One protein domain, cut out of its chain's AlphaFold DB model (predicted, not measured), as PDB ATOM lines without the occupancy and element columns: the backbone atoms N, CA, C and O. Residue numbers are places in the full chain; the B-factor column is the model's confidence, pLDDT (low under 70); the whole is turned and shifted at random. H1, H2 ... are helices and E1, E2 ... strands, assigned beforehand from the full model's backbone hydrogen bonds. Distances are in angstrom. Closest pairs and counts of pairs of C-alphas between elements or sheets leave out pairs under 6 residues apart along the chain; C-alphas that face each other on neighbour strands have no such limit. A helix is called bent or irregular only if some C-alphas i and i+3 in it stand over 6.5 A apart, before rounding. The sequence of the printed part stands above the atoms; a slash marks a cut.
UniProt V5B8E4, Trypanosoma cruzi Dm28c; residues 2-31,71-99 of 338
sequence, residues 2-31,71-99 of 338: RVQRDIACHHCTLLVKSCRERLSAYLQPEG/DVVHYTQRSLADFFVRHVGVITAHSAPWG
ATOM      1  N   ARG A   2      20.567 -34.749  -6.040       61.66
ATOM      2  CA  ARG A   2      21.140 -34.714  -4.688       61.66
ATOM      3  C   ARG A   2      20.138 -34.023  -3.774       61.66
ATOM      4  O   ARG A   2      19.730 -32.908  -4.078       61.66
ATOM      5  N   VAL A   3      19.747 -34.676  -2.686       59.81
ATOM      6  CA  VAL A   3      18.806 -34.130  -1.698       59.81
ATOM      7  C   VAL A   3      19.534 -33.993  -0.367       59.81
ATOM      8  O   VAL A   3      20.205 -34.926   0.072       59.81
ATOM      9  N   GLN A   4      19.444 -32.827   0.260       57.09
ATOM     10  CA  GLN A   4      20.016 -32.541   1.570       57.09
ATOM     11  C   GLN A   4      18.992 -31.784   2.405       57.09
ATOM     12  O   GLN A   4      18.759 -30.618   2.127       57.09
ATOM     13  N   ARG A   5      18.436 -32.435   3.439       71.00
ATOM     14  CA  ARG A   5      17.410 -31.893   4.354       71.00
ATOM     15  C   ARG A   5      16.222 -31.253   3.620       71.00
ATOM     16  O   ARG A   5      15.236 -31.936   3.376       71.00
ATOM     17  N   ASP A   6      16.345 -29.978   3.290       64.69
ATOM     18  CA  ASP A   6      15.367 -29.068   2.697       64.69
ATOM     19  C   ASP A   6      15.718 -28.636   1.257       64.69
ATOM     20  O   ASP A   6      14.881 -28.076   0.554       64.69
ATOM     21  N   ILE A   7      16.931 -28.935   0.783       55.69
ATOM     22  CA  ILE A   7      17.424 -28.559  -0.545       55.69
ATOM     23  C   ILE A   7      17.467 -29.783  -1.457       55.69
ATOM     24  O   ILE A   7      18.079 -30.807  -1.140       55.69
ATOM     25  N   ALA A   8      16.880 -29.655  -2.645       57.75
ATOM     26  CA  ALA A   8      17.006 -30.628  -3.719       57.75
ATOM     27  C   ALA A   8      17.697 -30.002  -4.936       57.75
ATOM     28  O   ALA A   8      17.242 -29.002  -5.482       57.75
ATOM     29  N   CYS A   9      18.788 -30.619  -5.387       59.22
ATOM     30  CA  CYS A   9      19.528 -30.221  -6.577       59.22
ATOM     31  C   CYS A   9      19.372 -31.278  -7.678       59.22
ATOM     32  O   CYS A   9      19.722 -32.457  -7.508       59.22
ATOM     33  N   HIS A  10      18.877 -30.844  -8.834       62.94
ATOM     34  CA  HIS A  10      18.831 -31.635 -10.053       62.94
ATOM     35  C   HIS A  10      19.724 -30.977 -11.108       62.94
ATOM     36  O   HIS A  10      19.381 -29.930 -11.644       62.94
ATOM     37  N   HIS A  11      20.876 -31.588 -11.379       69.25
ATOM     38  CA  HIS A  11      21.717 -31.242 -12.521       69.25
ATOM     39  C   HIS A  11      21.496 -32.266 -13.634       69.25
ATOM     40  O   HIS A  11      21.278 -33.450 -13.360       69.25
ATOM     41  N   CYS A  12      21.569 -31.818 -14.882       75.44
ATOM     42  CA  CYS A  12      21.510 -32.672 -16.060       75.44
ATOM     43  C   CYS A  12      22.451 -32.141 -17.147       75.44
ATOM     44  O   CYS A  12      22.885 -30.990 -17.104       75.44
ATOM     45  N   THR A  13      22.749 -32.995 -18.123       81.25
ATOM     46  CA  THR A  13      23.569 -32.649 -19.287       81.25
ATOM     47  C   THR A  13      22.702 -32.711 -20.536       81.25
ATOM     48  O   THR A  13      21.963 -33.676 -20.727       81.25
ATOM     49  N   LEU A  14      22.814 -31.706 -21.407       82.06
ATOM     50  CA  LEU A  14      22.183 -31.694 -22.725       82.06
ATOM     51  C   LEU A  14      23.268 -31.798 -23.799       82.06
ATOM     52  O   LEU A  14      24.105 -30.906 -23.933       82.06
ATOM     53  N   LEU A  15      23.269 -32.890 -24.563       84.19
ATOM     54  CA  LEU A  15      24.243 -33.105 -25.633       84.19
ATOM     55  C   LEU A  15      23.847 -32.281 -26.866       84.19
ATOM     56  O   LEU A  15      22.991 -32.681 -27.651       84.19
ATOM     57  N   VAL A  16      24.452 -31.106 -27.037       82.31
ATOM     58  CA  VAL A  16      24.105 -30.176 -28.130       82.31
ATOM     59  C   VAL A  16      24.831 -30.538 -29.429       82.31
ATOM     60  O   VAL A  16      24.193 -30.796 -30.449       82.31
ATOM     61  N   LYS A  17      26.167 -30.588 -29.372       78.56
ATOM     62  CA  LYS A  17      27.072 -30.823 -30.513       78.56
ATOM     63  C   LYS A  17      28.350 -31.576 -30.100       78.56
ATOM     64  O   LYS A  17      29.416 -31.391 -30.676       78.56
ATOM     65  N   SER A  18      28.269 -32.360 -29.027       78.94
ATOM     66  CA  SER A  18      29.412 -33.103 -28.490       78.94
ATOM     67  C   SER A  18      29.960 -34.089 -29.530       78.94
ATOM     68  O   SER A  18      29.182 -34.789 -30.175       78.94
ATOM     69  N   CYS A  19      31.287 -34.173 -29.672       72.25
ATOM     70  CA  CYS A  19      31.922 -35.176 -30.530       72.25
ATOM     71  C   CYS A  19      31.718 -36.569 -29.922       72.25
ATOM     72  O   CYS A  19      32.230 -36.865 -28.839       72.25
ATOM     73  N   ARG A  20      30.946 -37.414 -30.610       71.25
ATOM     74  CA  ARG A  20      30.583 -38.748 -30.127       71.25
ATOM     75  C   ARG A  20      31.791 -39.674 -30.099       71.25
ATOM     76  O   ARG A  20      31.917 -40.469 -29.177       71.25
ATOM     77  N   GLU A  21      32.670 -39.553 -31.083       67.94
ATOM     78  CA  GLU A  21      33.872 -40.366 -31.238       67.94
ATOM     79  C   GLU A  21      34.818 -40.118 -30.056       67.94
ATOM     80  O   GLU A  21      35.209 -41.061 -29.371       67.94
ATOM     81  N   ARG A  22      35.066 -38.844 -29.726       65.19
ATOM     82  CA  ARG A  22      35.860 -38.457 -28.549       65.19
ATOM     83  C   ARG A  22      35.183 -38.853 -27.239       65.19
ATOM     84  O   ARG A  22      35.841 -39.403 -26.366       65.19
ATOM     85  N   LEU A  23      33.877 -38.610 -27.093       67.69
ATOM     86  CA  LEU A  23      33.132 -38.999 -25.888       67.69
ATOM     87  C   LEU A  23      33.174 -40.517 -25.665       67.69
ATOM     88  O   LEU A  23      33.330 -40.969 -24.536       67.69
ATOM     89  N   SER A  24      33.034 -41.296 -26.739       64.75
ATOM     90  CA  SER A  24      33.101 -42.753 -26.686       64.75
ATOM     91  C   SER A  24      34.492 -43.238 -26.296       64.75
ATOM     92  O   SER A  24      34.560 -44.158 -25.494       64.75
ATOM     93  N   ALA A  25      35.567 -42.642 -26.818       61.62
ATOM     94  CA  ALA A  25      36.929 -42.985 -26.405       61.62
ATOM     95  C   ALA A  25      37.097 -42.797 -24.884       61.62
ATOM     96  O   ALA A  25      37.289 -43.757 -24.149       61.62
ATOM     97  N   TYR A  26      36.803 -41.599 -24.363       62.75
ATOM     98  CA  TYR A  26      36.969 -41.310 -22.930       62.75
ATOM     99  C   TYR A  26      36.083 -42.127 -21.976       62.75
ATOM    100  O   TYR A  26      36.396 -42.235 -20.792       62.75
ATOM    101  N   LEU A  27      34.938 -42.634 -22.442       69.31
ATOM    102  CA  LEU A  27      33.984 -43.370 -21.603       69.31
ATOM    103  C   LEU A  27      34.041 -44.888 -21.797       69.31
ATOM    104  O   LEU A  27      33.379 -45.623 -21.054       69.31
ATOM    105  N   GLN A  28      34.789 -45.378 -22.785       63.47
ATOM    106  CA  GLN A  28      35.070 -46.800 -22.868       63.47
ATOM    107  C   GLN A  28      36.054 -47.176 -21.750       63.47
ATOM    108  O   GLN A  28      36.973 -46.424 -21.445       63.47
ATOM    109  N   PRO A  29      35.867 -48.324 -21.077       58.28
ATOM    110  CA  PRO A  29      36.887 -48.852 -20.187       58.28
ATOM    111  C   PRO A  29      38.050 -49.332 -21.064       58.28
ATOM    112  O   PRO A  29      38.074 -50.482 -21.487       58.28
ATOM    113  N   GLU A  30      38.958 -48.421 -21.405       54.59
ATOM    114  CA  GLU A  30      40.028 -48.646 -22.388       54.59
ATOM    115  C   GLU A  30      41.188 -49.495 -21.853       54.59
ATOM    116  O   GLU A  30      42.023 -49.957 -22.627       54.59
ATOM    117  N   GLY A  31      41.250 -49.764 -20.548       58.41
ATOM    118  CA  GLY A  31      42.374 -50.523 -20.010       58.41
ATOM    119  C   GLY A  31      42.236 -52.034 -20.164       58.41
ATOM    120  O   GLY A  31      41.172 -52.633 -19.975       58.41
ATOM    121  N   ASP A  71      28.899 -20.182 -30.936       68.38
ATOM    122  CA  ASP A  71      27.615 -19.476 -31.053       68.38
ATOM    123  C   ASP A  71      26.416 -20.395 -30.743       68.38
ATOM    124  O   ASP A  71      25.505 -20.039 -30.000       68.38
ATOM    125  N   VAL A  72      26.442 -21.651 -31.199       69.56
ATOM    126  CA  VAL A  72      25.313 -22.588 -31.028       69.56
ATOM    127  C   VAL A  72      25.158 -23.072 -29.583       69.56
ATOM    128  O   VAL A  72      24.034 -23.229 -29.093       69.56
ATOM    129  N   VAL A  73      26.266 -23.315 -28.879       69.75
ATOM    130  CA  VAL A  73      26.232 -23.725 -27.465       69.75
ATOM    131  C   VAL A  73      25.751 -22.561 -26.604       69.75
ATOM    132  O   VAL A  73      24.829 -22.746 -25.807       69.75
ATOM    133  N   HIS A  74      26.293 -21.359 -26.814       70.94
ATOM    134  CA  HIS A  74      25.856 -20.160 -26.101       70.94
ATOM    135  C   HIS A  74      24.399 -19.791 -26.399       70.94
ATOM    136  O   HIS A  74      23.639 -19.502 -25.472       70.94
ATOM    137  N   TYR A  75      23.967 -19.872 -27.659       73.50
ATOM    138  CA  TYR A  75      22.573 -19.665 -28.047       73.50
ATOM    139  C   TYR A  75      21.639 -20.662 -27.349       73.50
ATOM    140  O   TYR A  75      20.585 -20.280 -26.833       73.50
ATOM    141  N   THR A  76      22.039 -21.935 -27.284       76.06
ATOM    142  CA  THR A  76      21.266 -22.993 -26.616       76.06
ATOM    143  C   THR A  76      21.190 -22.760 -25.106       76.06
ATOM    144  O   THR A  76      20.107 -22.853 -24.532       76.06
ATOM    145  N   GLN A  77      22.305 -22.401 -24.460       75.31
ATOM    146  CA  GLN A  77      22.344 -22.045 -23.035       75.31
ATOM    147  C   GLN A  77      21.421 -20.864 -22.726       75.31
ATOM    148  O   GLN A  77      20.632 -20.923 -21.784       75.31
ATOM    149  N   ARG A  78      21.479 -19.811 -23.548       72.38
ATOM    150  CA  ARG A  78      20.618 -18.636 -23.403       72.38
ATOM    151  C   ARG A  78      19.147 -18.984 -23.601       72.38
ATOM    152  O   ARG A  78      18.315 -18.569 -22.806       72.38
ATOM    153  N   SER A  79      18.832 -19.783 -24.616       76.38
ATOM    154  CA  SER A  79      17.463 -20.235 -24.890       76.38
ATOM    155  C   SER A  79      16.902 -21.090 -23.750       76.38
ATOM    156  O   SER A  79      15.738 -20.936 -23.388       76.38
ATOM    157  N   LEU A  80      17.729 -21.954 -23.147       77.38
ATOM    158  CA  LEU A  80      17.365 -22.757 -21.978       77.38
ATOM    159  C   LEU A  80      17.079 -21.868 -20.759       77.38
ATOM    160  O   LEU A  80      16.060 -22.046 -20.094       77.38
ATOM    161  N   ALA A  81      17.957 -20.899 -20.483       73.75
ATOM    162  CA  ALA A  81      17.771 -19.949 -19.389       73.75
ATOM    163  C   ALA A  81      16.477 -19.139 -19.573       73.75
ATOM    164  O   ALA A  81      15.640 -19.105 -18.672       73.75
ATOM    165  N   ASP A  82      16.265 -18.574 -20.764       70.50
ATOM    166  CA  ASP A  82      15.051 -17.833 -21.116       70.50
ATOM    167  C   ASP A  82      13.786 -18.690 -20.966       70.50
ATOM    168  O   ASP A  82      12.771 -18.206 -20.461       70.50
ATOM    169  N   PHE A  83      13.831 -19.958 -21.384       79.00
ATOM    170  CA  PHE A  83      12.717 -20.892 -21.232       79.00
ATOM    171  C   PHE A  83      12.339 -21.075 -19.759       79.00
ATOM    172  O   PHE A  83      11.172 -20.907 -19.402       79.00
ATOM    173  N   PHE A  84      13.311 -21.362 -18.886       76.31
ATOM    174  CA  PHE A  84      13.024 -21.546 -17.464       76.31
ATOM    175  C   PHE A  84      12.556 -20.249 -16.806       76.31
ATOM    176  O   PHE A  84      11.562 -20.279 -16.091       76.31
ATOM    177  N   VAL A  85      13.163 -19.098 -17.108       71.94
ATOM    178  CA  VAL A  85      12.688 -17.800 -16.592       71.94
ATOM    179  C   VAL A  85      11.220 -17.556 -16.963       71.94
ATOM    180  O   VAL A  85      10.440 -17.082 -16.139       71.94
ATOM    181  N   ARG A  86      10.814 -17.902 -18.190       71.44
ATOM    182  CA  ARG A  86       9.447 -17.662 -18.681       71.44
ATOM    183  C   ARG A  86       8.425 -18.681 -18.189       71.44
ATOM    184  O   ARG A  86       7.255 -18.328 -18.046       71.44
ATOM    185  N   HIS A  87       8.836 -19.929 -17.971       76.69
ATOM    186  CA  HIS A  87       7.909 -21.047 -17.788       76.69
ATOM    187  C   HIS A  87       8.052 -21.781 -16.450       76.69
ATOM    188  O   HIS A  87       7.215 -22.638 -16.164       76.69
ATOM    189  N   VAL A  88       9.032 -21.439 -15.599       74.94
ATOM    190  CA  VAL A  88       9.264 -22.130 -14.314       74.94
ATOM    191  C   VAL A  88       8.004 -22.182 -13.459       74.94
ATOM    192  O   VAL A  88       7.671 -23.256 -12.985       74.94
ATOM    193  N   GLY A  89       7.243 -21.088 -13.351       71.62
ATOM    194  CA  GLY A  89       6.020 -21.061 -12.545       71.62
ATOM    195  C   GLY A  89       4.953 -22.054 -13.020       71.62
ATOM    196  O   GLY A  89       4.313 -22.704 -12.199       71.62
ATOM    197  N   VAL A  90       4.804 -22.229 -14.339       78.56
ATOM    198  CA  VAL A  90       3.878 -23.215 -14.928       78.56
ATOM    199  C   VAL A  90       4.374 -24.636 -14.664       78.56
ATOM    200  O   VAL A  90       3.593 -25.503 -14.284       78.56
ATOM    201  N   ILE A  91       5.680 -24.863 -14.825       79.19
ATOM    202  CA  ILE A  91       6.314 -26.169 -14.620       79.19
ATOM    203  C   ILE A  91       6.214 -26.592 -13.150       79.19
ATOM    204  O   ILE A  91       5.822 -27.720 -12.870       79.19
ATOM    205  N   THR A  92       6.535 -25.706 -12.204       74.31
ATOM    206  CA  THR A  92       6.585 -26.032 -10.768       74.31
ATOM    207  C   THR A  92       5.212 -26.104 -10.113       74.31
ATOM    208  O   THR A  92       5.071 -26.774  -9.095       74.31
ATOM    209  N   ALA A  93       4.200 -25.426 -10.663       75.94
ATOM    210  CA  ALA A  93       2.830 -25.508 -10.158       75.94
ATOM    211  C   ALA A  93       2.100 -26.792 -10.600       75.94
ATOM    212  O   ALA A  93       1.045 -27.115 -10.055       75.94
ATOM    213  N   HIS A  94       2.636 -27.524 -11.582       78.00
ATOM    214  CA  HIS A  94       2.010 -28.731 -12.108       78.00
ATOM    215  C   HIS A  94       2.387 -29.968 -11.279       78.00
ATOM    216  O   HIS A  94       3.559 -30.217 -11.011       78.00
ATOM    217  N   SER A  95       1.402 -30.799 -10.923       78.88
ATOM    218  CA  SER A  95       1.617 -32.016 -10.119       78.88
ATOM    219  C   SER A  95       2.388 -33.119 -10.856       78.88
ATOM    220  O   SER A  95       3.006 -33.973 -10.224       78.88
ATOM    221  N   ALA A  96       2.377 -33.091 -12.190       83.25
ATOM    222  CA  ALA A  96       3.140 -33.993 -13.054       83.25
ATOM    223  C   ALA A  96       3.800 -33.208 -14.202       83.25
ATOM    224  O   ALA A  96       3.252 -33.172 -15.305       83.25
ATOM    225  N   PRO A  97       4.930 -32.515 -13.974       76.06
ATOM    226  CA  PRO A  97       5.524 -31.621 -14.974       76.06
ATOM    227  C   PRO A  97       5.914 -32.316 -16.290       76.06
ATOM    228  O   PRO A  97       5.886 -31.700 -17.349       76.06
ATOM    229  N   TRP A  98       6.220 -33.615 -16.243       77.00
ATOM    230  CA  TRP A  98       6.512 -34.442 -17.423       77.00
ATOM    231  C   TRP A  98       5.284 -34.752 -18.294       77.00
ATOM    232  O   TRP A  98       5.443 -35.236 -19.409       77.00
ATOM    233  N   GLY A  99       4.069 -34.520 -17.786       79.19
ATOM    234  CA  GLY A  99       2.814 -34.718 -18.515       79.19
ATOM    235  C   GLY A  99       2.270 -33.447 -19.168       79.19
ATOM    236  O   GLY A  99       1.184 -33.489 -19.739       79.19
TER     237      GLY A  99
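What this domain is: This is residues 2 to 31 and 71 to 99 of the 338 residues of a protein of Trypanosoma cruzi Dm28c (UniProt V5B8E4). A small two-strand hairpin, E1 and E2, and a short helix, H1, sit at the two ends of an outstretched link, residues 10 to 19, with the middle between them open. A long kinked helix, H2, begins near that link, and its residues 78 to 93 stick out away from it. The printed part has 59 residues with two named strands and two named helices, in the order E1, E2, H1, H2; the sheet, E1 - E2, is antiparallel. The class is mostly helix, and the whole is extended, with a radius of gyration of the C-alphas of 16.6 A and spans of 46 by 34 by 21 A.

Where its parts are: E1 is residues 2 to 4, from C-alpha 2 at (21.140, -34.714, -4.688), and E2 is residues 7 to 9. H1, residues 20 to 27, measures 10.3 A. H2, residues 71 to 93, measures 33.0 A and ends with C-alpha 93 at (2.830, -25.508, -10.158). H2 is irregular, with C-alphas 86 and 89 7.8 A apart, and has a kink of 58 degrees near residue 87.

How they stand to each other: E1 and E2 form a hairpin over a tight link, antiparallel at 170 degrees. N 2 and O 9 are within hydrogen-bond range at 2.8 A, as are N 7 and O 4 at 2.8 A. E1 is apart from H1 and H2, E2 is apart from H2, and H1 and H2 are apart. Every O i to N i+4 pair is within hydrogen-bond range in H1, and 17 of 19 are in H2.

The domain as a whole: The C-alphas of Gly 31 and Ala 93, the two farthest apart, are 47.8 A apart. Residues 32 to 70 are not printed, and C-alphas 31 and 71 are 36.1 A apart across the cut. The link from E2 to H1 is short. Mean pLDDT of the printed part is 71.1; residues 2 to 4, 6 to 11, 21 to 31 and 71 to 73 are under 70.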